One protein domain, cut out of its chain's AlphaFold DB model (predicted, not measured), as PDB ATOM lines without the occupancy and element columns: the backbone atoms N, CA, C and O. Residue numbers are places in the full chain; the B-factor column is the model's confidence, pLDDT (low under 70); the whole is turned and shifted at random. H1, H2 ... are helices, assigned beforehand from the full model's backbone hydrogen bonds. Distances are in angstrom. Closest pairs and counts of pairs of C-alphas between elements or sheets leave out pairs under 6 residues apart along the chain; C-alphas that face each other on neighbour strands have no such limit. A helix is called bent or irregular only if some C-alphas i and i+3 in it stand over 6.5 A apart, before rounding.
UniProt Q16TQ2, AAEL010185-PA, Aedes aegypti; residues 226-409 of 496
ATOM      1  N   GLN A 226     144.683 147.249 203.013       96.94
ATOM      2  CA  GLN A 226     144.640 147.613 201.595       96.94
ATOM      3  C   GLN A 226     144.729 146.372 200.701       96.94
ATOM      4  O   GLN A 226     143.851 146.180 199.862       96.94
ATOM      5  N   GLU A 227     145.699 145.486 200.950       96.75
ATOM      6  CA  GLU A 227     145.843 144.222 200.212       96.75
ATOM      7  C   GLU A 227     144.575 143.357 200.317       96.75
ATOM      8  O   GLU A 227     144.093 142.821 199.319       96.75
ATOM      9  N   MET A 228     143.960 143.274 201.501       96.56
ATOM     10  CA  MET A 228     142.700 142.547 201.684       96.56
ATOM     11  C   MET A 228     141.563 143.133 200.837       96.56
ATOM     12  O   MET A 228     140.767 142.389 200.264       96.56
ATOM     13  N   ASN A 229     141.456 144.460 200.753       96.31
ATOM     14  CA  ASN A 229     140.429 145.105 199.937       96.31
ATOM     15  C   ASN A 229     140.665 144.867 198.440       96.31
ATOM     16  O   ASN A 229     139.709 144.611 197.707       96.31
ATOM     17  N   GLU A 230     141.919 144.892 197.992       97.00
ATOM     18  CA  GLU A 230     142.285 144.550 196.614       97.00
ATOM     19  C   GLU A 230     141.924 143.099 196.281       97.00
ATOM     20  O   GLU A 230     141.285 142.848 195.256       97.00
ATOM     21  N   LEU A 231     142.234 142.155 197.176       96.62
ATOM     22  CA  LEU A 231     141.882 140.744 197.006       96.62
ATOM     23  C   LEU A 231     140.372 140.514 196.979       96.62
ATOM     24  O   LEU A 231     139.912 139.716 196.171       96.62
ATOM     25  N   LYS A 232     139.584 141.229 197.790       96.00
ATOM     26  CA  LYS A 232     138.111 141.157 197.731       96.00
ATOM     27  C   LYS A 232     137.559 141.668 196.404       96.00
ATOM     28  O   LYS A 232     136.656 141.067 195.826       96.00
ATOM     29  N   MET A 233     138.099 142.778 195.902       96.56
ATOM     30  CA  MET A 233     137.697 143.307 194.596       96.56
ATOM     31  C   MET A 233     138.080 142.348 193.469       96.56
ATOM     32  O   MET A 233     137.326 142.201 192.507       96.56
ATOM     33  N   TYR A 234     139.233 141.692 193.581       95.31
ATOM     34  CA  TYR A 234     139.675 140.679 192.634       95.31
ATOM     35  C   TYR A 234     138.804 139.415 192.685       95.31
ATOM     36  O   TYR A 234     138.331 138.973 191.639       95.31
ATOM     37  N   GLU A 235     138.493 138.903 193.878       95.69
ATOM     38  CA  GLU A 235     137.562 137.787 194.097       95.69
ATOM     39  C   GLU A 235     136.195 138.068 193.464       95.69
ATOM     40  O   GLU A 235     135.687 137.257 192.694       95.69
ATOM     41  N   MET A 236     135.626 139.255 193.707       96.38
ATOM     42  CA  MET A 236     134.343 139.652 193.122       96.38
ATOM     43  C   MET A 236     134.384 139.641 191.586       96.38
ATOM     44  O   MET A 236     133.442 139.169 190.944       96.38
ATOM     45  N   ARG A 237     135.476 140.131 190.980       94.19
ATOM     46  CA  ARG A 237     135.657 140.093 189.518       94.19
ATOM     47  C   ARG A 237     135.743 138.657 189.005       94.19
ATOM     48  O   ARG A 237     135.072 138.340 188.026       94.19
ATOM     49  N   LEU A 238     136.527 137.802 189.661       93.44
ATOM     50  CA  LEU A 238     136.656 136.391 189.291       93.44
ATOM     51  C   LEU A 238     135.320 135.645 189.417       93.44
ATOM     52  O   LEU A 238     134.954 134.918 188.502       93.44
ATOM     53  N   SER A 239     134.562 135.870 190.496       95.38
ATOM     54  CA  SER A 239     133.238 135.263 190.701       95.38
ATOM     55  C   SER A 239     132.252 135.699 189.622       95.38
ATOM     56  O   SER A 239     131.559 134.869 189.041       95.38
ATOM     57  N   THR A 240     132.234 136.995 189.292       94.88
ATOM     58  CA  THR A 240     131.366 137.526 188.229       94.88
ATOM     59  C   THR A 240     131.707 136.884 186.886       94.88
ATOM     60  O   THR A 240     130.813 136.439 186.170       94.88
ATOM     61  N   LYS A 241     133.002 136.768 186.566       91.62
ATOM     62  CA  LYS A 241     133.459 136.108 185.340       91.62
ATOM     63  C   LYS A 241     133.092 134.626 185.330       91.62
ATOM     64  O   LYS A 241     132.534 134.160 184.346       91.62
ATOM     65  N   LYS A 242     133.309 133.898 186.425       94.38
ATOM     66  CA  LYS A 242     132.891 132.496 186.541       94.38
ATOM     67  C   LYS A 242     131.395 132.329 186.228       94.38
ATOM     68  O   LYS A 242     131.044 131.509 185.385       94.38
ATOM     69  N   GLU A 243     130.531 133.145 186.833       95.75
ATOM     70  CA  GLU A 243     129.084 133.103 186.577       95.75
ATOM     71  C   GLU A 243     128.717 133.433 185.121       95.75
ATOM     72  O   GLU A 243     127.760 132.878 184.579       95.75
ATOM     73  N   GLU A 244     129.430 134.360 184.475       92.88
ATOM     74  CA  GLU A 244     129.244 134.666 183.050       92.88
ATOM     75  C   GLU A 244     129.543 133.436 182.179       92.88
ATOM     76  O   GLU A 244     128.748 133.099 181.301       92.88
ATOM     77  N   PHE A 245     130.630 132.715 182.468       92.62
ATOM     78  CA  PHE A 245     130.998 131.493 181.749       92.62
ATOM     79  C   PHE A 245     130.041 130.324 182.025       92.62
ATOM     80  O   PHE A 245     129.686 129.598 181.096       92.62
ATOM     81  N   GLU A 246     129.548 130.171 183.256       95.38
ATOM     82  CA  GLU A 246     128.492 129.199 183.583       95.38
ATOM     83  C   GLU A 246     127.194 129.492 182.813       95.38
ATOM     84  O   GLU A 246     126.549 128.578 182.292       95.38
ATOM     85  N   LYS A 247     126.826 130.775 182.676       95.31
ATOM     86  CA  LYS A 247     125.667 131.196 181.873       95.31
ATOM     87  C   LYS A 247     125.868 130.907 180.388       95.31
ATOM     88  O   LYS A 247     124.925 130.457 179.745       95.31
ATOM     89  N   GLU A 248     127.054 131.156 179.836       93.00
ATOM     90  CA  GLU A 248     127.368 130.824 178.437       93.00
ATOM     91  C   GLU A 248     127.355 129.302 178.200       93.00
ATOM     92  O   GLU A 248     126.831 128.846 177.183       93.00
ATOM     93  N   LEU A 249     127.828 128.497 179.161       95.31
ATOM     94  CA  LEU A 249     127.751 127.032 179.100       95.31
ATOM     95  C   LEU A 249     126.300 126.536 179.075       95.31
ATOM     96  O   LEU A 249     125.952 125.665 178.274       95.31
ATOM     97  N   GLU A 250     125.433 127.106 179.910       95.50
ATOM     98  CA  GLU A 250     124.011 126.764 179.917       95.50
ATOM     99  C   GLU A 250     123.303 127.232 178.635       95.50
ATOM    100  O   GLU A 250     122.515 126.492 178.043       95.50
ATOM    101  N   GLN A 251     123.629 128.428 178.133       94.44
ATOM    102  CA  GLN A 251     123.119 128.911 176.846       94.44
ATOM    103  C   GLN A 251     123.530 127.996 175.689       94.44
ATOM    104  O   GLN A 251     122.698 127.705 174.826       94.44
ATOM    105  N   LEU A 252     124.772 127.502 175.690       94.19
ATOM    106  CA  LEU A 252     125.262 126.538 174.708       94.19
ATOM    107  C   LEU A 252     124.474 125.222 174.778       94.19
ATOM    108  O   LEU A 252     124.088 124.689 173.736       94.19
ATOM    109  N   ARG A 253     124.181 124.706 175.980       95.25
ATOM    110  CA  ARG A 253     123.346 123.500 176.158       95.25
ATOM    111  C   ARG A 253     121.947 123.697 175.578       95.25
ATOM    112  O   ARG A 253     121.538 122.945 174.696       95.25
ATOM    113  N   VAL A 254     121.268 124.777 175.970       95.31
ATOM    114  CA  VAL A 254     119.924 125.120 175.468       95.31
ATOM    115  C   VAL A 254     119.923 125.324 173.948       95.31
ATOM    116  O   VAL A 254     118.970 124.937 173.266       95.31
ATOM    117  N   TYR A 255     120.971 125.934 173.389       94.12
ATOM    118  CA  TYR A 255     121.107 126.102 171.943       94.12
ATOM    119  C   TYR A 255     121.215 124.754 171.221       94.12
ATOM    120  O   TYR A 255     120.527 124.546 170.216       94.12
ATOM    121  N   ASN A 256     122.025 123.829 171.745       92.69
ATOM    122  CA  ASN A 256     122.194 122.490 171.182       92.69
ATOM    123  C   ASN A 256     120.923 121.638 171.289       92.69
ATOM    124  O   ASN A 256     120.590 120.933 170.336       92.69
ATOM    125  N   ASP A 257     120.153 121.755 172.369       92.88
ATOM    126  CA  ASP A 257     118.854 121.080 172.484       92.88
ATOM    127  C   ASP A 257     117.861 121.602 171.444       92.88
ATOM    128  O   ASP A 257     117.298 120.830 170.666       92.88
ATOM    129  N   ARG A 258     117.757 122.929 171.303       92.50
ATOM    130  CA  ARG A 258     116.948 123.538 170.235       92.50
ATOM    131  C   ARG A 258     117.430 123.138 168.847       92.50
ATOM    132  O   ARG A 258     116.620 123.061 167.927       92.50
ATOM    133  N   ARG A 259     118.739 122.938 168.654       92.06
ATOM    134  CA  ARG A 259     119.285 122.411 167.398       92.06
ATOM    135  C   ARG A 259     118.718 121.022 167.148       92.06
ATOM    136  O   ARG A 259     118.140 120.836 166.087       92.06
ATOM    137  N   ARG A 260     118.830 120.089 168.103       90.62
ATOM    138  CA  ARG A 260     118.292 118.718 167.992       90.62
ATOM    139  C   ARG A 260     116.801 118.722 167.639       90.62
ATOM    140  O   ARG A 260     116.418 118.048 166.686       90.62
ATOM    141  N   ASP A 261     116.002 119.568 168.290       89.06
ATOM    142  CA  ASP A 261     114.572 119.726 167.981       89.06
ATOM    143  C   ASP A 261     114.326 120.186 166.534       89.06
ATOM    144  O   ASP A 261     113.442 119.662 165.850       89.06
ATOM    145  N   ARG A 262     115.135 121.134 166.027       88.31
ATOM    146  CA  ARG A 262     115.074 121.558 164.615       88.31
ATOM    147  C   ARG A 262     115.373 120.392 163.673       88.31
ATOM    148  O   ARG A 262     114.671 120.251 162.680       88.31
ATOM    149  N   ILE A 263     116.368 119.550 163.972       85.69
ATOM    150  CA  ILE A 263     116.706 118.376 163.138       85.69
ATOM    151  C   ILE A 263     115.502 117.440 163.026       85.69
ATOM    152  O   ILE A 263     115.123 117.049 161.922       85.69
ATOM    153  N   VAL A 264     114.866 117.127 164.158       84.12
ATOM    154  CA  VAL A 264     113.691 116.244 164.203       84.12
ATOM    155  C   VAL A 264     112.524 116.840 163.412       84.12
ATOM    156  O   VAL A 264     111.865 116.129 162.656       84.12
ATOM    157  N   ALA A 265     112.287 118.151 163.524       81.12
ATOM    158  CA  ALA A 265     111.237 118.829 162.766       81.12
ATOM    159  C   ALA A 265     111.481 118.785 161.244       81.12
ATOM    160  O   ALA A 265     110.532 118.604 160.478       81.12
ATOM    161  N   MET A 266     112.743 118.905 160.822       78.75
ATOM    162  CA  MET A 266     113.173 118.913 159.418       78.75
ATOM    163  C   MET A 266     113.037 117.551 158.731       78.75
ATOM    164  O   MET A 266     112.751 117.502 157.537       78.75
ATOM    165  N   HIS A 267     113.145 116.446 159.476       67.31
ATOM    166  CA  HIS A 267     112.960 115.090 158.942       67.31
ATOM    167  C   HIS A 267     111.553 114.853 158.338       67.31
ATOM    168  O   HIS A 267     111.328 113.883 157.620       67.31
ATOM    169  N   ASN A 268     110.603 115.771 158.564       63.22
ATOM    170  CA  ASN A 268     109.258 115.732 157.981       63.22
ATOM    171  C   ASN A 268     109.163 116.316 156.554       63.22
ATOM    172  O   ASN A 268     108.078 116.318 155.961       63.22
ATOM    173  N   LEU A 269     110.257 116.831 155.983       69.62
ATOM    174  CA  LEU A 269     110.261 117.400 154.634       69.62
ATOM    175  C   LEU A 269     110.291 116.309 153.558       69.62
ATOM    176  O   LEU A 269     111.173 115.459 153.513       69.62
ATOM    177  N   ARG A 270     109.339 116.371 152.619       69.19
ATOM    178  CA  ARG A 270     109.181 115.356 151.558       69.19
ATOM    179  C   ARG A 270     110.129 115.532 150.364       69.19
ATOM    180  O   ARG A 270     110.237 114.619 149.549       69.19
ATOM    181  N   ARG A 271     110.800 116.684 150.224       84.25
ATOM    182  CA  ARG A 271     111.678 116.989 149.079       84.25
ATOM    183  C   ARG A 271     113.150 117.013 149.490       84.25
ATOM    184  O   ARG A 271     113.597 117.944 150.149       84.25
ATOM    185  N   ILE A 272     113.917 116.034 149.007       83.69
ATOM    186  CA  ILE A 272     115.309 115.778 149.420       83.69
ATOM    187  C   ILE A 272     116.240 116.969 149.147       83.69
ATOM    188  O   ILE A 272     116.967 117.403 150.032       83.69
ATOM    189  N   LYS A 273     116.203 117.551 147.942       84.50
ATOM    190  CA  LYS A 273     117.079 118.688 147.599       84.50
ATOM    191  C   LYS A 273     116.764 119.946 148.423       84.50
ATOM    192  O   LYS A 273     117.657 120.737 148.698       84.50
ATOM    193  N   MET A 274     115.503 120.128 148.820       86.44
ATOM    194  CA  MET A 274     115.075 121.232 149.687       86.44
ATOM    195  C   MET A 274     115.551 121.009 151.125       86.44
ATOM    196  O   MET A 274     116.180 121.899 151.687       86.44
ATOM    197  N   LEU A 275     115.358 119.794 151.656       89.19
ATOM    198  CA  LEU A 275     115.886 119.371 152.955       89.19
ATOM    199  C   LEU A 275     117.396 119.635 153.055       89.19
ATOM    200  O   LEU A 275     117.845 120.234 154.024       89.19
ATOM    201  N   LEU A 276     118.169 119.250 152.034       90.81
ATOM    202  CA  LEU A 276     119.621 119.453 152.006       90.81
ATOM    203  C   LEU A 276     120.027 120.931 152.050       90.81
ATOM    204  O   LEU A 276     120.942 121.279 152.791       90.81
ATOM    205  N   ARG A 277     119.337 121.805 151.305       90.25
ATOM    206  CA  ARG A 277     119.598 123.256 151.328       90.25
ATOM    207  C   ARG A 277     119.304 123.859 152.696       90.25
ATOM    208  O   ARG A 277     120.128 124.579 153.247       90.25
ATOM    209  N   GLU A 278     118.141 123.549 153.255       91.25
ATOM    210  CA  GLU A 278     117.742 124.078 154.559       91.25
ATOM    211  C   GLU A 278     118.630 123.524 155.688       91.25
ATOM    212  O   GLU A 278     118.938 124.227 156.651       91.25
ATOM    213  N   ARG A 279     119.106 122.278 155.561       92.50
ATOM    214  CA  ARG A 279     120.048 121.674 156.506       92.50
ATOM    215  C   ARG A 279     121.430 122.324 156.431       92.50
ATOM    216  O   ARG A 279     121.960 122.690 157.478       92.50
ATOM    217  N   SER A 280     121.957 122.538 155.227       94.00
ATOM    218  CA  SER A 280     123.206 123.277 154.993       94.00
ATOM    219  C   SER A 280     123.131 124.707 155.544       94.00
ATOM    220  O   SER A 280     124.021 125.175 156.257       94.00
ATOM    221  N   GLU A 281     122.018 125.406 155.308       94.81
ATOM    222  CA  GLU A 281     121.773 126.725 155.891       94.81
ATOM    223  C   GLU A 281     121.727 126.696 157.426       94.81
ATOM    224  O   GLU A 281     122.341 127.548 158.075       94.81
ATOM    225  N   ALA A 282     121.062 125.702 158.022       94.31
ATOM    226  CA  ALA A 282     121.042 125.533 159.471       94.31
ATOM    227  C   ALA A 282     122.452 125.313 160.046       94.31
ATOM    228  O   ALA A 282     122.801 125.949 161.040       94.31
ATOM    229  N   VAL A 283     123.285 124.491 159.398       95.62
ATOM    230  CA  VAL A 283     124.680 124.250 159.809       95.62
ATOM    231  C   VAL A 283     125.509 125.535 159.738       95.62
ATOM    232  O   VAL A 283     126.220 125.857 160.691       95.62
ATOM    233  N   ARG A 284     125.366 126.331 158.670       96.06
ATOM    234  CA  ARG A 284     126.025 127.647 158.559       96.06
ATOM    235  C   ARG A 284     125.596 128.607 159.664       96.06
ATOM    236  O   ARG A 284     126.427 129.346 160.191       96.06
ATOM    237  N   ASN A 285     124.315 128.611 160.022       96.38
ATOM    238  CA  ASN A 285     123.809 129.441 161.114       96.38
ATOM    239  C   ASN A 285     124.338 128.975 162.479       96.38
ATOM    240  O   ASN A 285     124.741 129.815 163.284       96.38
ATOM    241  N   ASP A 286     124.430 127.662 162.707       95.62
ATOM    242  CA  ASP A 286     125.057 127.098 163.906       95.62
ATOM    243  C   ASP A 286     126.552 127.467 163.983       95.62
ATOM    244  O   ASP A 286     127.034 127.869 165.034       95.62
ATOM    245  N   LEU A 287     127.296 127.401 162.873       96.56
ATOM    246  CA  LEU A 287     128.708 127.810 162.821       96.56
ATOM    247  C   LEU A 287     128.898 129.309 163.087       96.56
ATOM    248  O   LEU A 287     129.822 129.702 163.797       96.56
ATOM    249  N   LYS A 288     128.004 130.163 162.571       96.81
ATOM    250  CA  LYS A 288     128.009 131.600 162.895       96.81
ATOM    251  C   LYS A 288     127.786 131.845 164.385       96.81
ATOM    252  O   LYS A 288     128.454 132.712 164.949       96.81
ATOM    253  N   HIS A 289     126.864 131.112 165.007       95.81
ATOM    254  CA  HIS A 289     126.606 131.211 166.442       95.81
ATOM    255  C   HIS A 289     127.847 130.820 167.258       95.81
ATOM    256  O   HIS A 289     128.286 131.592 168.111       95.81
ATOM    257  N   ASP A 290     128.470 129.690 166.928       95.62
ATOM    258  CA  ASP A 290     129.678 129.203 167.600       95.62
ATOM    259  C   ASP A 290     130.860 130.168 167.439       95.62
ATOM    260  O   ASP A 290     131.567 130.478 168.399       95.62
ATOM    261  N   LEU A 291     131.056 130.718 166.236       95.44
ATOM    262  CA  LEU A 291     132.076 131.736 165.989       95.44
ATOM    263  C   LEU A 291     131.826 132.999 166.817       95.44
ATOM    264  O   LEU A 291     132.781 133.574 167.338       95.44
ATOM    265  N   GLN A 292     130.568 133.434 166.947       94.56
ATOM    266  CA  GLN A 292     130.183 134.569 167.792       94.56
ATOM    267  C   GLN A 292     130.455 134.300 169.272       94.56
ATOM    268  O   GLN A 292     131.004 135.178 169.937       94.56
ATOM    269  N   LEU A 293     130.130 133.104 169.767       92.69
ATOM    270  CA  LEU A 293     130.449 132.672 171.127       92.69
ATOM    271  C   LEU A 293     131.960 132.748 171.381       92.69
ATOM    272  O   LEU A 293     132.390 133.420 172.316       92.69
ATOM    273  N   LEU A 294     132.775 132.179 170.487       92.81
ATOM    274  CA  LEU A 294     134.235 132.267 170.582       92.81
ATOM    275  C   LEU A 294     134.744 133.717 170.544       92.81
ATOM    276  O   LEU A 294     135.741 134.031 171.187       92.81
ATOM    277  N   LYS A 295     134.072 134.634 169.823       90.62
ATOM    278  CA  LYS A 295     134.423 136.066 169.875       90.62
ATOM    279  C   LYS A 295     134.133 136.681 171.241       90.62
ATOM    280  O   LYS A 295     134.957 137.467 171.691       90.62
ATOM    281  N   ARG A 296     132.992 136.360 171.863       88.31
ATOM    282  CA  ARG A 296     132.635 136.873 173.196       88.31
ATOM    283  C   ARG A 296     133.648 136.402 174.235       88.31
ATOM    284  O   ARG A 296     134.228 137.232 174.919       88.31
ATOM    285  N   ILE A 297     133.953 135.106 174.232       87.12
ATOM    286  CA  ILE A 297     134.922 134.498 175.151       87.12
ATOM    287  C   ILE A 297     136.327 135.119 175.002       87.12
ATOM    288  O   ILE A 297     137.003 135.348 176.000       87.12
ATOM    289  N   ALA A 298     136.764 135.430 173.774       86.12
ATOM    290  CA  ALA A 298     138.094 135.995 173.512       86.12
ATOM    291  C   ALA A 298     138.296 137.431 174.038       86.12
ATOM    292  O   ALA A 298     139.428 137.822 174.324       86.12
ATOM    293  N   ILE A 299     137.228 138.238 174.124       80.75
ATOM    294  CA  ILE A 299     137.309 139.645 174.566       80.75
ATOM    295  C   ILE A 299     137.692 139.727 176.046       80.75
ATOM    296  O   ILE A 299     138.405 140.641 176.455       80.75
ATOM    297  N   ASP A 300     137.250 138.754 176.835       67.56
ATOM    298  CA  ASP A 300     137.407 138.761 178.284       67.56
ATOM    299  C   ASP A 300     138.773 138.251 178.767       67.56
ATOM    300  O   ASP A 300     139.062 138.355 179.960       67.56
ATOM    301  N   ASN A 301     139.620 137.695 177.885       66.06
ATOM    302  CA  ASN A 301     140.880 137.065 178.297       66.06
ATOM    303  C   ASN A 301     141.975 137.082 177.200       66.06
ATOM    304  O   ASN A 301     142.214 136.074 176.534       66.06
ATOM    305  N   PRO A 302     142.684 138.211 177.006       64.44
ATOM    306  CA  PRO A 302     143.662 138.356 175.923       64.44
ATOM    307  C   PRO A 302     144.907 137.459 176.064       64.44
ATOM    308  O   PRO A 302     145.517 137.106 175.060       64.44
ATOM    309  N   GLU A 303     145.262 137.064 177.288       59.88
ATOM    310  CA  GLU A 303     146.511 136.355 177.621       59.88
ATOM    311  C   GLU A 303     146.493 134.853 177.260       59.88
ATOM    312  O   GLU A 303     147.538 134.212 177.231       59.88
ATOM    313  N   SER A 304     145.322 134.257 176.986       62.88
ATOM    314  CA  SER A 304     145.173 132.803 176.777       62.88
ATOM    315  C   SER A 304     144.303 132.482 175.553       62.88
ATOM    316  O   SER A 304     143.400 131.646 175.597       62.88
ATOM    317  N   ASN A 305     144.550 133.173 174.439       79.25
ATOM    318  CA  ASN A 305     143.717 133.072 173.234       79.25
ATOM    319  C   ASN A 305     144.129 131.978 172.238       79.25
ATOM    320  O   ASN A 305     143.400 131.754 171.279       79.25
ATOM    321  N   GLU A 306     145.223 131.244 172.445       85.38
ATOM    322  CA  GLU A 306     145.720 130.281 171.444       85.38
ATOM    323  C   GLU A 306     144.711 129.171 171.105       85.38
ATOM    324  O   GLU A 306     144.464 128.886 169.930       85.38
ATOM    325  N   SER A 307     144.070 128.576 172.117       87.00
ATOM    326  CA  SER A 307     143.046 127.539 171.923       87.00
ATOM    327  C   SER A 307     141.769 128.097 171.283       87.00
ATOM    328  O   SER A 307     141.167 127.458 170.417       87.00
ATOM    329  N   ILE A 308     141.386 129.320 171.658       91.12
ATOM    330  CA  ILE A 308     140.225 130.032 171.114       91.12
ATOM    331  C   ILE A 308     140.462 130.392 169.643       91.12
ATOM    332  O   ILE A 308     139.588 130.178 168.801       91.12
ATOM    333  N   ASP A 309     141.650 130.886 169.306       91.50
ATOM    334  CA  ASP A 309     142.033 131.253 167.946       91.50
ATOM    335  C   ASP A 309     142.172 130.028 167.043       91.50
ATOM    336  O   ASP A 309     141.759 130.072 165.880       91.50
ATOM    337  N   TYR A 310     142.680 128.914 167.576       93.19
ATOM    338  CA  TYR A 310     142.674 127.633 166.876       93.19
ATOM    339  C   TYR A 310     141.247 127.193 166.518       93.19
ATOM    340  O   TYR A 310     140.963 126.916 165.348       93.19
ATOM    341  N   LEU A 311     140.322 127.192 167.486       94.69
ATOM    342  CA  LEU A 311     138.925 126.818 167.237       94.69
ATOM    343  C   LEU A 311     138.222 127.794 166.290       94.69
ATOM    344  O   LEU A 311     137.486 127.357 165.409       94.69
ATOM    345  N   ARG A 312     138.490 129.101 166.396       94.38
ATOM    346  CA  ARG A 312     137.950 130.104 165.464       94.38
ATOM    347  C   ARG A 312     138.396 129.842 164.034       94.38
ATOM    348  O   ARG A 312     137.553 129.836 163.143       94.38
ATOM    349  N   LYS A 313     139.689 129.595 163.803       95.62
ATOM    350  CA  LYS A 313     140.209 129.259 162.465       95.62
ATOM    351  C   LYS A 313     139.575 127.978 161.932       95.62
ATOM    352  O   LYS A 313     139.146 127.940 160.783       95.62
ATOM    353  N   LYS A 314     139.458 126.954 162.781       96.44
ATOM    354  CA  LYS A 314     138.836 125.676 162.422       96.44
ATOM    355  C   LYS A 314     137.361 125.836 162.034       96.44
ATOM    356  O   LYS A 314     136.950 125.323 160.999       96.44
ATOM    357  N   PHE A 315     136.569 126.550 162.832       97.25
ATOM    358  CA  PHE A 315     135.138 126.737 162.566       97.25
ATOM    359  C   PHE A 315     134.893 127.685 161.393       97.25
ATOM    360  O   PHE A 315     133.924 127.507 160.660       97.25
ATOM    361  N   GLN A 316     135.788 128.651 161.169       97.56
ATOM    362  CA  GLN A 316     135.748 129.491 159.976       97.56
ATOM    363  C   GLN A 316     135.978 128.658 158.712       97.56
ATOM    364  O   GLN A 316     135.191 128.757 157.778       97.56
ATOM    365  N   LEU A 317     136.973 127.766 158.716       97.31
ATOM    366  CA  LEU A 317     137.205 126.853 157.596       97.31
ATOM    367  C   LEU A 317     135.992 125.945 157.334       97.31
ATOM    368  O   LEU A 317     135.589 125.775 156.189       97.31
ATOM    369  N   GLN A 318     135.378 125.388 158.385       96.56
ATOM    370  CA  GLN A 318     134.150 124.592 158.247       96.56
ATOM    371  C   GLN A 318     132.994 125.409 157.659       96.56
ATOM    372  O   GLN A 318     132.232 124.900 156.843       96.56
ATOM    373  N   TYR A 319     132.870 126.679 158.050       97.75
ATOM    374  CA  TYR A 319     131.860 127.580 157.505       97.75
ATOM    375  C   TYR A 319     132.075 127.838 156.013       97.75
ATOM    376  O   TYR A 319     131.119 127.756 155.244       97.75
ATOM    377  N   ASP A 320     133.313 128.113 155.606       97.38
ATOM    378  CA  ASP A 320     133.656 128.387 154.210       97.38
ATOM    379  C   ASP A 320     133.415 127.142 153.332       97.38
ATOM    380  O   ASP A 320     132.779 127.241 152.282       97.38
ATOM    381  N   LEU A 321     133.785 125.951 153.820       96.44
ATOM    382  CA  LEU A 321     133.485 124.675 153.156       96.44
ATOM    383  C   LEU A 321     131.977 124.424 153.018       96.44
ATOM    384  O   LEU A 321     131.527 123.921 151.991       96.44
ATOM    385  N   GLU A 322     131.171 124.782 154.018       96.00
ATOM    386  CA  GLU A 322     129.714 124.624 153.940       96.00
ATOM    387  C   GLU A 322     129.075 125.632 152.964       96.00
ATOM    388  O   GLU A 322     128.050 125.345 152.347       96.00
ATOM    389  N   VAL A 323     129.681 126.810 152.771       95.81
ATOM    390  CA  VAL A 323     129.264 127.753 151.718       95.81
ATOM    391  C   VAL A 323     129.500 127.149 150.334       95.81
ATOM    392  O   VAL A 323     128.600 127.197 149.494       95.81
ATOM    393  N   GLU A 324     130.660 126.534 150.102       94.81
ATOM    394  CA  GLU A 324     130.939 125.806 148.858       94.81
ATOM    395  C   GLU A 324     129.970 124.627 148.682       94.81
ATOM    396  O   GLU A 324     129.366 124.461 147.618       94.81
ATOM    397  N   GLN A 325     129.726 123.865 149.752       92.69
ATOM    398  CA  GLN A 325     128.788 122.745 149.767       92.69
ATOM    399  C   GLN A 325     127.370 123.178 149.368       92.69
ATOM    400  O   GLN A 325     126.739 122.519 148.543       92.69
ATOM    401  N   GLN A 326     126.882 124.313 149.876       92.94
ATOM    402  CA  GLN A 326     125.584 124.874 149.494       92.94
ATOM    403  C   GLN A 326     125.502 125.141 147.982       92.94
ATOM    404  O   GLN A 326     124.501 124.790 147.353       92.94
ATOM    405  N   THR A 327     126.552 125.705 147.376       92.56
ATOM    406  CA  THR A 327     126.575 125.930 145.918       92.56
ATOM    407  C   THR A 327     126.549 124.612 145.136       92.56
ATOM    408  O   THR A 327     125.808 124.491 144.160       92.56
ATOM    409  N   ALA A 328     127.250 123.580 145.618       90.44
ATOM    410  CA  ALA A 328     127.222 122.244 145.022       90.44
ATOM    411  C   ALA A 328     125.833 121.585 145.132       90.44
ATOM    412  O   ALA A 328     125.355 120.962 144.180       90.44
ATOM    413  N   ILE A 329     125.137 121.765 146.262       90.62
ATOM    414  CA  ILE A 329     123.746 121.317 146.451       90.62
ATOM    415  C   ILE A 329     122.821 121.994 145.445       90.62
ATOM    416  O   ILE A 329     121.876 121.379 144.944       90.62
ATOM    417  N   GLU A 330     123.054 123.266 145.130       88.75
ATOM    418  CA  GLU A 330     122.213 124.009 144.199       88.75
ATOM    419  C   GLU A 330     122.284 123.449 142.776       88.75
ATOM    420  O   GLU A 330     121.227 123.293 142.148       88.75
ATOM    421  N   THR A 331     123.472 123.039 142.330       90.12
ATOM    422  CA  THR A 331     123.737 122.489 140.989       90.12
ATOM    423  C   THR A 331     123.474 120.983 140.848       90.12
ATOM    424  O   THR A 331     123.362 120.496 139.730       90.12
ATOM    425  N   MET A 332     123.329 120.245 141.954       88.38
ATOM    426  CA  MET A 332     123.182 118.777 141.985       88.38
ATOM    427  C   MET A 332     121.837 118.249 141.438       88.38
ATOM    428  O   MET A 332     120.789 118.878 141.627       88.38
ATOM    429  N   TYR A 333     121.821 117.057 140.828       86.19
ATOM    430  CA  TYR A 333     120.577 116.378 140.416       86.19
ATOM    431  C   TYR A 333     119.825 115.736 141.602       86.19
ATOM    432  O   TYR A 333     120.414 115.401 142.626       86.19
ATOM    433  N   GLU A 334     118.506 115.514 141.492       83.62
ATOM    434  CA  GLU A 334     117.726 114.926 142.606       83.62
ATOM    435  C   GLU A 334     118.129 113.469 142.938       83.62
ATOM    436  O   GLU A 334     118.051 113.059 144.098       83.62
ATOM    437  N   SER A 335     118.606 112.694 141.958       81.12
ATOM    438  CA  SER A 335     119.120 111.328 142.156       81.12
ATOM    439  C   SER A 335     120.413 111.302 142.978       81.12
ATOM    440  O   SER A 335     120.547 110.497 143.900       81.12
ATOM    441  N   GLU A 336     121.336 112.219 142.684       84.12
ATOM    442  CA  GLU A 336     122.579 112.422 143.433       84.12
ATOM    443  C   GLU A 336     122.288 112.924 144.852       84.12
ATOM    444  O   GLU A 336     122.848 112.408 145.820       84.12
ATOM    445  N   ALA A 337     121.340 113.857 144.996       86.50
ATOM    446  CA  ALA A 337     120.898 114.366 146.292       86.50
ATOM    447  C   ALA A 337     120.364 113.244 147.199       86.50
ATOM    448  O   ALA A 337     120.687 113.190 148.383       86.50
ATOM    449  N   LYS A 338     119.597 112.297 146.640       84.56
ATOM    450  CA  LYS A 338     119.107 111.120 147.373       84.56
ATOM    451  C   LYS A 338     120.236 110.191 147.820       84.56
ATOM    452  O   LYS A 338     120.164 109.651 148.918       84.56
ATOM    453  N   HIS A 339     121.263 110.005 146.992       86.31
ATOM    454  CA  HIS A 339     122.410 109.163 147.340       86.31
ATOM    455  C   HIS A 339     123.304 109.798 148.418       86.31
ATOM    456  O   HIS A 339     123.874 109.085 149.244       86.31
ATOM    457  N   ASN A 340     123.419 111.128 148.425       88.56
ATOM    458  CA  ASN A 340     124.306 111.852 149.337       88.56
ATOM    459  C   ASN A 340     123.673 112.214 150.687       88.56
ATOM    460  O   ASN A 340     124.416 112.463 151.632       88.56
ATOM    461  N   LEU A 341     122.337 112.200 150.800       88.62
ATOM    462  CA  LEU A 341     121.612 112.639 151.998       88.62
ATOM    463  C   LEU A 341     122.149 112.018 153.296       88.62
ATOM    464  O   LEU A 341     122.597 112.756 154.166       88.62
ATOM    465  N   SER A 342     122.171 110.685 153.395       89.06
ATOM    466  CA  SER A 342     122.625 109.991 154.611       89.06
ATOM    467  C   SER A 342     124.070 110.348 154.963       89.06
ATOM    468  O   SER A 342     124.364 110.663 156.106       89.06
ATOM    469  N   LYS A 343     124.965 110.378 153.965       93.00
ATOM    470  CA  LYS A 343     126.392 110.667 154.177       93.00
ATOM    471  C   LYS A 343     126.610 112.070 154.739       93.00
ATOM    472  O   LYS A 343     127.488 112.274 155.572       93.00
ATOM    473  N   TRP A 344     125.853 113.051 154.251       92.81
ATOM    474  CA  TRP A 344     125.969 114.424 154.734       92.81
ATOM    475  C   TRP A 344     125.258 114.633 156.064       92.81
ATOM    476  O   TRP A 344     125.767 115.383 156.885       92.81
ATOM    477  N   GLU A 345     124.143 113.948 156.320       91.50
ATOM    478  CA  GLU A 345     123.516 113.945 157.644       91.50
ATOM    479  C   GLU A 345     124.459 113.384 158.711       91.50
ATOM    480  O   GLU A 345     124.641 114.032 159.743       91.50
ATOM    481  N   ASP A 346     125.109 112.250 158.438       93.62
ATOM    482  CA  ASP A 346     126.098 111.649 159.334       93.62
ATOM    483  C   ASP A 346     127.258 112.620 159.583       93.62
ATOM    484  O   ASP A 346     127.537 112.970 160.730       93.62
ATOM    485  N   LYS A 347     127.849 113.172 158.511       94.75
ATOM    486  CA  LYS A 347     128.937 114.155 158.612       94.75
ATOM    487  C   LYS A 347     128.532 115.393 159.418       94.75
ATOM    488  O   LYS A 347     129.260 115.809 160.316       94.75
ATOM    489  N   TRP A 348     127.374 115.987 159.126       95.38
ATOM    490  CA  TRP A 348     126.893 117.170 159.841       95.38
ATOM    491  C   TRP A 348     126.650 116.877 161.319       95.38
ATOM    492  O   TRP A 348     126.950 117.723 162.158       95.38
ATOM    493  N   ASN A 349     126.119 115.701 161.656       93.62
ATOM    494  CA  ASN A 349     125.872 115.314 163.042       93.62
ATOM    495  C   ASN A 349     127.182 115.039 163.801       93.62
ATOM    496  O   ASN A 349     127.326 115.503 164.933       93.62
ATOM    497  N   GLU A 350     128.143 114.355 163.177       96.12
ATOM    498  CA  GLU A 350     129.477 114.110 163.737       96.12
ATOM    499  C   GLU A 350     130.228 115.421 163.996       96.12
ATOM    500  O   GLU A 350     130.682 115.677 165.114       96.12
ATOM    501  N   GLU A 351     130.307 116.301 162.995       95.25
ATOM    502  CA  GLU A 351     130.960 117.603 163.137       95.25
ATOM    503  C   GLU A 351     130.274 118.454 164.209       95.25
ATOM    504  O   GLU A 351     130.943 119.104 165.013       95.25
ATOM    505  N   ALA A 352     128.944 118.435 164.262       94.56
ATOM    506  CA  ALA A 352     128.170 119.169 165.252       94.56
ATOM    507  C   ALA A 352     128.389 118.662 166.688       94.56
ATOM    508  O   ALA A 352     128.411 119.476 167.614       94.56
ATOM    509  N   LEU A 353     128.583 117.353 166.878       95.44
ATOM    510  CA  LEU A 353     128.919 116.753 168.172       95.44
ATOM    511  C   LEU A 353     130.344 117.121 168.601       95.44
ATOM    512  O   LEU A 353     130.563 117.517 169.745       95.44
ATOM    513  N   ILE A 354     131.302 117.069 167.671       96.31
ATOM    514  CA  ILE A 354     132.695 117.456 167.935       96.31
ATOM    515  C   ILE A 354     132.789 118.942 168.302       96.31
ATOM    516  O   ILE A 354     133.504 119.292 169.243       96.31
ATOM    517  N   ARG A 355     132.076 119.822 167.585       95.38
ATOM    518  CA  ARG A 355     132.039 121.263 167.891       95.38
ATOM    519  C   ARG A 355     131.452 121.535 169.269       95.38
ATOM    520  O   ARG A 355     132.049 122.277 170.044       95.38
ATOM    521  N   GLU A 356     130.321 120.905 169.581       95.12
ATOM    522  CA  GLU A 356     129.674 121.007 170.890       95.12
ATOM    523  C   GLU A 356     130.624 120.578 172.012       95.12
ATOM    524  O   GLU A 356     130.789 121.312 172.984       95.12
ATOM    525  N   GLN A 357     131.304 119.440 171.853       96.75
ATOM    526  CA  GLN A 357     132.275 118.960 172.832       96.75
ATOM    527  C   GLN A 357     133.462 119.920 172.985       96.75
ATOM    528  O   GLN A 357     133.857 120.218 174.106       96.75
ATOM    529  N   GLN A 358     134.005 120.445 171.883       95.62
ATOM    530  CA  GLN A 358     135.128 121.391 171.909       95.62
ATOM    531  C   GLN A 358     134.776 122.693 172.631       95.62
ATOM    532  O   GLN A 358     135.556 123.164 173.456       95.62
ATOM    533  N   LEU A 359     133.598 123.254 172.354       95.25
ATOM    534  CA  LEU A 359     133.114 124.458 173.028       95.25
ATOM    535  C   LEU A 359     132.801 124.203 174.501       95.25
ATOM    536  O   LEU A 359     133.126 125.031 175.349       95.25
ATOM    537  N   ARG A 360     132.199 123.050 174.808       95.69
ATOM    538  CA  ARG A 360     131.899 122.644 176.178       95.69
ATOM    539  C   ARG A 360     133.171 122.500 177.010       95.69
ATOM    540  O   ARG A 360     133.243 123.123 178.060       95.69
ATOM    541  N   CYS A 361     134.154 121.732 176.536       94.62
ATOM    542  CA  CYS A 361     135.424 121.555 177.242       94.62
ATOM    543  C   CYS A 361     136.123 122.899 177.449       94.62
ATOM    544  O   CYS A 361     136.534 123.194 178.558       94.62
ATOM    545  N   LEU A 362     136.155 123.761 176.426       92.69
ATOM    546  CA  LEU A 362     136.743 125.093 176.560       92.69
ATOM    547  C   LEU A 362     136.069 125.919 177.663       92.69
ATOM    548  O   LEU A 362     136.758 126.568 178.442       92.69
ATOM    549  N   LEU A 363     134.737 125.920 177.738       92.94
ATOM    550  CA  LEU A 363     134.012 126.645 178.784       92.94
ATOM    551  C   LEU A 363     134.223 126.022 180.171       92.94
ATOM    552  O   LEU A 363     134.428 126.760 181.130       92.94
ATOM    553  N   GLU A 364     134.201 124.693 180.279       95.06
ATOM    554  CA  GLU A 364     134.443 123.966 181.533       95.06
ATOM    555  C   GLU A 364     135.870 124.201 182.056       95.06
ATOM    556  O   GLU A 364     136.029 124.556 183.223       95.06
ATOM    557  N   ASP A 365     136.885 124.125 181.192       92.00
ATOM    558  CA  ASP A 365     138.281 124.420 181.536       92.00
ATOM    559  C   ASP A 365     138.420 125.854 182.066       92.00
ATOM    560  O   ASP A 365     139.079 126.095 183.075       92.00
ATOM    561  N   ARG A 366     137.731 126.821 181.444       89.69
ATOM    562  CA  ARG A 366     137.732 128.213 181.921       89.69
ATOM    563  C   ARG A 366     137.032 128.392 183.255       89.69
ATOM    564  O   ARG A 366     137.501 129.176 184.075       89.69
ATOM    565  N   ILE A 367     135.929 127.689 183.488       93.81
ATOM    566  CA  ILE A 367     135.257 127.704 184.791       93.81
ATOM    567  C   ILE A 367     136.218 127.173 185.862       93.81
ATOM    568  O   ILE A 367     136.386 127.832 186.886       93.81
ATOM    569  N   ILE A 368     136.921 126.069 185.592       95.06
ATOM    570  CA  ILE A 368     137.923 125.491 186.501       95.06
ATOM    571  C   ILE A 368     139.105 126.459 186.721       95.06
ATOM    572  O   ILE A 368     139.541 126.651 187.858       95.06
ATOM    573  N   ASP A 369     139.594 127.139 185.679       91.69
ATOM    574  CA  ASP A 369     140.631 128.179 185.797       91.69
ATOM    575  C   ASP A 369     140.194 129.322 186.736       91.69
ATOM    576  O   ASP A 369     140.997 129.864 187.499       91.69
ATOM    577  N   PHE A 370     138.923 129.731 186.683       93.00
ATOM    578  CA  PHE A 370     138.399 130.751 187.595       93.00
ATOM    579  C   PHE A 370     138.201 130.210 189.010       93.00
ATOM    580  O   PHE A 370     138.504 130.918 189.969       93.00
ATOM    581  N   GLU A 371     137.734 128.970 189.162       95.75
ATOM    582  CA  GLU A 371     137.588 128.311 190.463       95.75
ATOM    583  C   GLU A 371     138.922 128.161 191.191       95.75
ATOM    584  O   GLU A 371     139.014 128.504 192.368       95.75
ATOM    585  N   THR A 372     139.967 127.719 190.493       95.75
ATOM    586  CA  THR A 372     141.319 127.592 191.056       95.75
ATOM    587  C   THR A 372     141.855 128.947 191.515       95.75
ATOM    588  O   THR A 372     142.240 129.096 192.674       95.75
ATOM    589  N   LYS A 373     141.759 129.987 190.676       95.19
ATOM    590  CA  LYS A 373     142.148 131.360 191.052       95.19
ATOM    591  C   LYS A 373     141.332 131.916 192.223       95.19
ATOM    592  O   LYS A 373     141.870 132.661 193.045       95.19
ATOM    593  N   LEU A 374     140.041 131.591 192.304       96.12
ATOM    594  CA  LEU A 374     139.188 131.958 193.437       96.12
ATOM    595  C   LEU A 374     139.652 131.265 194.717       96.12
ATOM    596  O   LEU A 374     139.793 131.929 195.741       96.12
ATOM    597  N   MET A 375     139.938 129.961 194.660       97.00
ATOM    598  CA  MET A 375     140.465 129.211 195.800       97.00
ATOM    599  C   MET A 375     141.796 129.786 196.293       97.00
ATOM    600  O   MET A 375     141.933 130.021 197.493       97.00
ATOM    601  N   ASP A 376     142.726 130.094 195.386       97.19
ATOM    602  CA  ASP A 376     144.009 130.722 195.727       97.19
ATOM    603  C   ASP A 376     143.812 132.101 196.372       97.19
ATOM    604  O   ASP A 376     144.467 132.445 197.357       97.19
ATOM    605  N   THR A 377     142.865 132.889 195.853       96.75
ATOM    606  CA  THR A 377     142.524 134.207 196.405       96.75
ATOM    607  C   THR A 377     141.949 134.077 197.814       96.75
ATOM    608  O   THR A 377     142.384 134.788 198.718       96.75
ATOM    609  N   ILE A 378     141.017 133.144 198.033       95.38
ATOM    610  CA  ILE A 378     140.428 132.864 199.350       95.38
ATOM    611  C   ILE A 378     141.502 132.381 200.328       95.38
ATOM    612  O   ILE A 378     141.510 132.804 201.485       95.38
ATOM    613  N   GLN A 379     142.420 131.520 199.883       97.44
ATOM    614  CA  GLN A 379     143.512 131.054 200.730       97.44
ATOM    615  C   GLN A 379     144.426 132.215 201.131       97.44
ATOM    616  O   GLN A 379     144.660 132.421 202.318       97.44
ATOM    617  N   ARG A 380     144.830 133.059 200.177       97.12
ATOM    618  CA  ARG A 380     145.639 134.249 200.467       97.12
ATOM    619  C   ARG A 380     144.938 135.221 201.417       97.12
ATOM    620  O   ARG A 380     145.584 135.824 202.272       97.12
ATOM    621  N   GLN A 381     143.618 135.371 201.309       95.62
ATOM    622  CA  GLN A 381     142.838 136.161 202.264       95.62
ATOM    623  C   GLN A 381     142.886 135.573 203.684       95.62
ATOM    624  O   GLN A 381     142.991 136.334 204.645       95.62
ATOM    625  N   ARG A 382     142.832 134.242 203.836       96.31
ATOM    626  CA  ARG A 382     142.978 133.571 205.142       96.31
ATOM    627  C   ARG A 382     144.366 133.799 205.728       96.31
ATOM    628  O   ARG A 382     144.460 134.243 206.868       96.31
ATOM    629  N   ASP A 383     145.410 133.613 204.925       96.94
ATOM    630  CA  ASP A 383     146.795 133.842 205.349       96.94
ATOM    631  C   ASP A 383     146.992 135.300 205.816       96.94
ATOM    632  O   ASP A 383     147.635 135.573 206.830       96.94
ATOM    633  N   LEU A 384     146.374 136.270 205.128       96.50
ATOM    634  CA  LEU A 384     146.401 137.674 205.548       96.50
ATOM    635  C   LEU A 384     145.674 137.931 206.867       96.50
ATOM    636  O   LEU A 384     146.116 138.788 207.636       96.50
ATOM    637  N   ILE A 385     144.572 137.231 207.142       96.12
ATOM    638  CA  ILE A 385     143.881 137.328 208.434       96.12
ATOM    639  C   ILE A 385     144.812 136.851 209.549       96.12
ATOM    640  O   ILE A 385     144.985 137.576 210.529       96.12
ATOM    641  N   GLU A 386     145.483 135.711 209.370       96.62
ATOM    642  CA  GLU A 386     146.444 135.190 210.347       96.62
ATOM    643  C   GLU A 386     147.574 136.192 210.607       96.62
ATOM    644  O   GLU A 386     147.871 136.519 211.759       96.62
ATOM    645  N   VAL A 387     148.160 136.775 209.554       96.44
ATOM    646  CA  VAL A 387     149.212 137.785 209.729       96.44
ATOM    647  C   VAL A 387     148.683 139.032 210.443       96.44
ATOM    648  O   VAL A 387     149.352 139.547 211.344       96.44
ATOM    649  N   ARG A 388     147.471 139.508 210.127       96.88
ATOM    650  CA  ARG A 388     146.858 140.636 210.853       96.88
ATOM    651  C   ARG A 388     146.673 140.316 212.333       96.88
ATOM    652  O   ARG A 388     146.991 141.162 213.167       96.88
ATOM    653  N   GLU A 389     146.228 139.111 212.672       96.62
ATOM    654  CA  GLU A 389     146.124 138.672 214.065       96.62
ATOM    655  C   GLU A 389     147.480 138.677 214.777       96.62
ATOM    656  O   GLU A 389     147.553 139.100 215.931       96.62
ATOM    657  N   THR A 390     148.567 138.268 214.110       97.00
ATOM    658  CA  THR A 390     149.909 138.338 214.718       97.00
ATOM    659  C   THR A 390     150.327 139.772 215.038       97.00
ATOM    660  O   THR A 390     150.841 140.033 216.127       97.00
ATOM    661  N   HIS A 391     150.050 140.728 214.145       97.00
ATOM    662  CA  HIS A 391     150.352 142.139 214.382       97.00
ATOM    663  C   HIS A 391     149.480 142.740 215.489       97.00
ATOM    664  O   HIS A 391     149.983 143.516 216.300       97.00
ATOM    665  N   ILE A 392     148.203 142.356 215.573       97.06
ATOM    666  CA  ILE A 392     147.314 142.771 216.667       97.06
ATOM    667  C   ILE A 392     147.846 142.251 218.008       97.06
ATOM    668  O   ILE A 392     148.038 143.047 218.925       97.06
ATOM    669  N   LYS A 393     148.190 140.959 218.101       97.50
ATOM    670  CA  LYS A 393     148.781 140.362 219.314       97.50
ATOM    671  C   LYS A 393     150.091 141.046 219.717       97.50
ATOM    672  O   LYS A 393     150.321 141.289 220.901       97.50
ATOM    673  N   ALA A 394     150.943 141.399 218.752       96.62
ATOM    674  CA  ALA A 394     152.179 142.139 219.015       96.62
ATOM    675  C   ALA A 394     151.901 143.543 219.586       96.62
ATOM    676  O   ALA A 394     152.524 143.948 220.568       96.62
ATOM    677  N   ILE A 395     150.916 144.264 219.036       96.50
ATOM    678  CA  ILE A 395     150.486 145.574 219.551       96.50
ATOM    679  C   ILE A 395     149.899 145.449 220.962       96.50
ATOM    680  O   ILE A 395     150.201 146.278 221.821       96.50
ATOM    681  N   GLU A 396     149.073 144.433 221.217       96.69
ATOM    682  CA  GLU A 396     148.486 144.153 222.533       96.69
ATOM    683  C   GLU A 396     149.564 143.853 223.581       96.69
ATOM    684  O   GLU A 396     149.543 144.442 224.663       96.69
ATOM    685  N   SER A 397     150.550 143.020 223.236       96.56
ATOM    686  CA  SER A 397     151.711 142.735 224.085       96.56
ATOM    687  C   SER A 397     152.516 144.004 224.390       96.56
ATOM    688  O   SER A 397     152.781 144.313 225.553       96.56
ATOM    689  N   ALA A 398     152.817 144.818 223.372       95.56
ATOM    690  CA  ALA A 398     153.502 146.097 223.562       95.56
ATOM    691  C   ALA A 398     152.685 147.078 224.429       95.56
ATOM    692  O   ALA A 398     153.244 147.787 225.265       95.56
ATOM    693  N   ASN A 399     151.354 147.097 224.289       95.12
ATOM    694  CA  ASN A 399     150.465 147.897 225.137       95.12
ATOM    695  C   ASN A 399     150.489 147.434 226.596       95.12
ATOM    696  O   ASN A 399     150.441 148.267 227.504       95.12
ATOM    697  N   GLN A 400     150.558 146.125 226.830       96.00
ATOM    698  CA  GLN A 400     150.666 145.559 228.167       96.00
ATOM    699  C   GLN A 400     151.997 145.952 228.827       96.00
ATOM    700  O   GLN A 400     151.991 146.484 229.937       96.00
ATOM    701  N   GLN A 401     153.114 145.831 228.103       94.56
ATOM    702  CA  GLN A 401     154.434 146.267 228.577       94.56
ATOM    703  C   GLN A 401     154.486 147.779 228.854       94.56
ATOM    704  O   GLN A 401     155.024 148.215 229.872       94.56
ATOM    705  N   LEU A 402     153.868 148.602 227.999       94.25
ATOM    706  CA  LEU A 402     153.755 150.044 228.238       94.25
ATOM    707  C   LEU A 402     152.970 150.357 229.519       94.25
ATOM    708  O   LEU A 402     153.370 151.246 230.272       94.25
ATOM    709  N   LYS A 403     151.870 149.644 229.792       94.38
ATOM    710  CA  LYS A 403     151.106 149.809 231.042       94.38
ATOM    711  C   LYS A 403     151.951 149.455 232.263       94.38
ATOM    712  O   LYS A 403     151.914 150.192 233.248       94.38
ATOM    713  N   GLU A 404     152.722 148.375 232.191       93.19
ATOM    714  CA  GLU A 404     153.613 147.936 233.269       93.19
ATOM    715  C   GLU A 404     154.680 148.996 233.572       93.19
ATOM    716  O   GLU A 404     154.729 149.491 234.702       93.19
ATOM    717  N   LEU A 405     155.412 149.468 232.555       91.12
ATOM    718  CA  LEU A 405     156.428 150.524 232.698       91.12
ATOM    719  C   LEU A 405     155.853 151.838 233.255       91.12
ATOM    720  O   LEU A 405     156.487 152.517 234.070       91.12
ATOM    721  N   MET A 406     154.634 152.205 232.849       87.94
ATOM    722  CA  MET A 406     153.944 153.395 233.364       87.94
ATOM    723  C   MET A 406     153.493 153.219 234.822       87.94
ATOM    724  O   MET A 406     153.580 154.162 235.611       87.94
ATOM    725  N   SER A 407     153.053 152.017 235.209       88.31
ATOM    726  CA  SER A 407     152.657 151.707 236.588       88.31
ATOM    727  C   SER A 407     153.850 151.677 237.552       88.31
ATOM    728  O   SER A 407     153.749 152.166 238.679       88.31
ATOM    729  N   GLU A 408     155.009 151.184 237.104       81.62
ATOM    730  CA  GLU A 408     156.256 151.227 237.873       81.62
ATOM    731  C   GLU A 408     156.723 152.660 238.117       81.62
ATOM    732  O   GLU A 408     157.171 152.985 239.217       81.62
ATOM    733  N   LYS A 409     156.565 153.550 237.126       79.75
ATOM    734  CA  LYS A 409     156.853 154.979 237.299       79.75
ATOM    735  C   LYS A 409     155.999 155.593 238.408       79.75
ATOM    736  O   LYS A 409     156.546 156.293 239.255       79.75
TER     737      LYS A 409
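Overview. This is residues 226 to 409 of the 496 residues of the protein "AAEL010185-PA" of Aedes aegypti (UniProt Q16TQ2). A long rod: the helix H4 runs nearly its whole length, and H1 and the helical hairpin of H2 and H3 lie lengthwise beside part of it, while residues 386 to 409 of H4 stick out alone at one end. The four helices make a loose up-and-down bundle, each running against the one before it in the chain, with H1 packed on residues 356 to 384 of H4 and H2 on residues 334 to 359. The printed part has 184 residues with four named helices, in the order H1, H2, H3, H4, and no named strand; the class is all helix. The whole is extended, with a radius of gyration of the C-alphas of 28.5 A, and spans 111 by 28 by 18 A.

Along the chain. H4, residues 334 to 409, is the longest helix, 110.0 A from first to last C-alpha; C-alpha 334 stands at (117.726, 114.926, 142.606) and C-alpha 409 at (156.853, 154.979, 237.299). H4 is irregular, with C-alphas 339 and 342 7.3 A apart, and it has a kink of 45 degrees near residue 341. H1, residues 226 to 266, is 59.9 A long and begins with C-alpha 226 at (144.640, 147.613, 201.595). H2 holds residues 272 to 299 and is 41.1 A long. H3 holds residues 306 to 331 and is 38.4 A long.

Arrangement. H4 touches H1 with residues 356 to 384 alone, at a shallow tilt of 17 degrees, opposite ways; the closest C-alphas are those of Lys 242 and Ile 367, 5.6 A apart. H4 touches H2 with residues 334 to 359 alone, at a shallow tilt of 18 degrees, the same way, closest at the C-alphas of Lys 273 and Ala 337, 5.9 A apart. H2 and H3 form a hairpin: they touch at a shallow tilt of 19 degrees, opposite ways, closest at the C-alphas of Arg 284 and Tyr 319, 5.9 A apart. H3 and H4 are close but not clearly touching, the closest C-alphas being those of Ile 329 and Ala 337, 7.5 A apart. H1 and H2 are also close but not clearly touching, with the C-alphas of Met 266 and Leu 275 7.0 A apart. H1 and H3 are apart. Every O i to N i+4 pair is within hydrogen-bond range in H1, H2 and H3; in H4 70 of 72 are.

Size, cuts and confidence. The two C-alphas farthest apart are those of Ser 335 and Lys 409, 111.3 A. Without residues 386 to 409, which stand free, the body spans 75 by 27 by 17 A. The links H1 to H2 and H3 to H4 are tight, and the link H2 to H3 is short. The printed part has no cut. The mean pLDDT of the printed part is 91.6, and residues 267 to 270 and 300 to 304 are under 70.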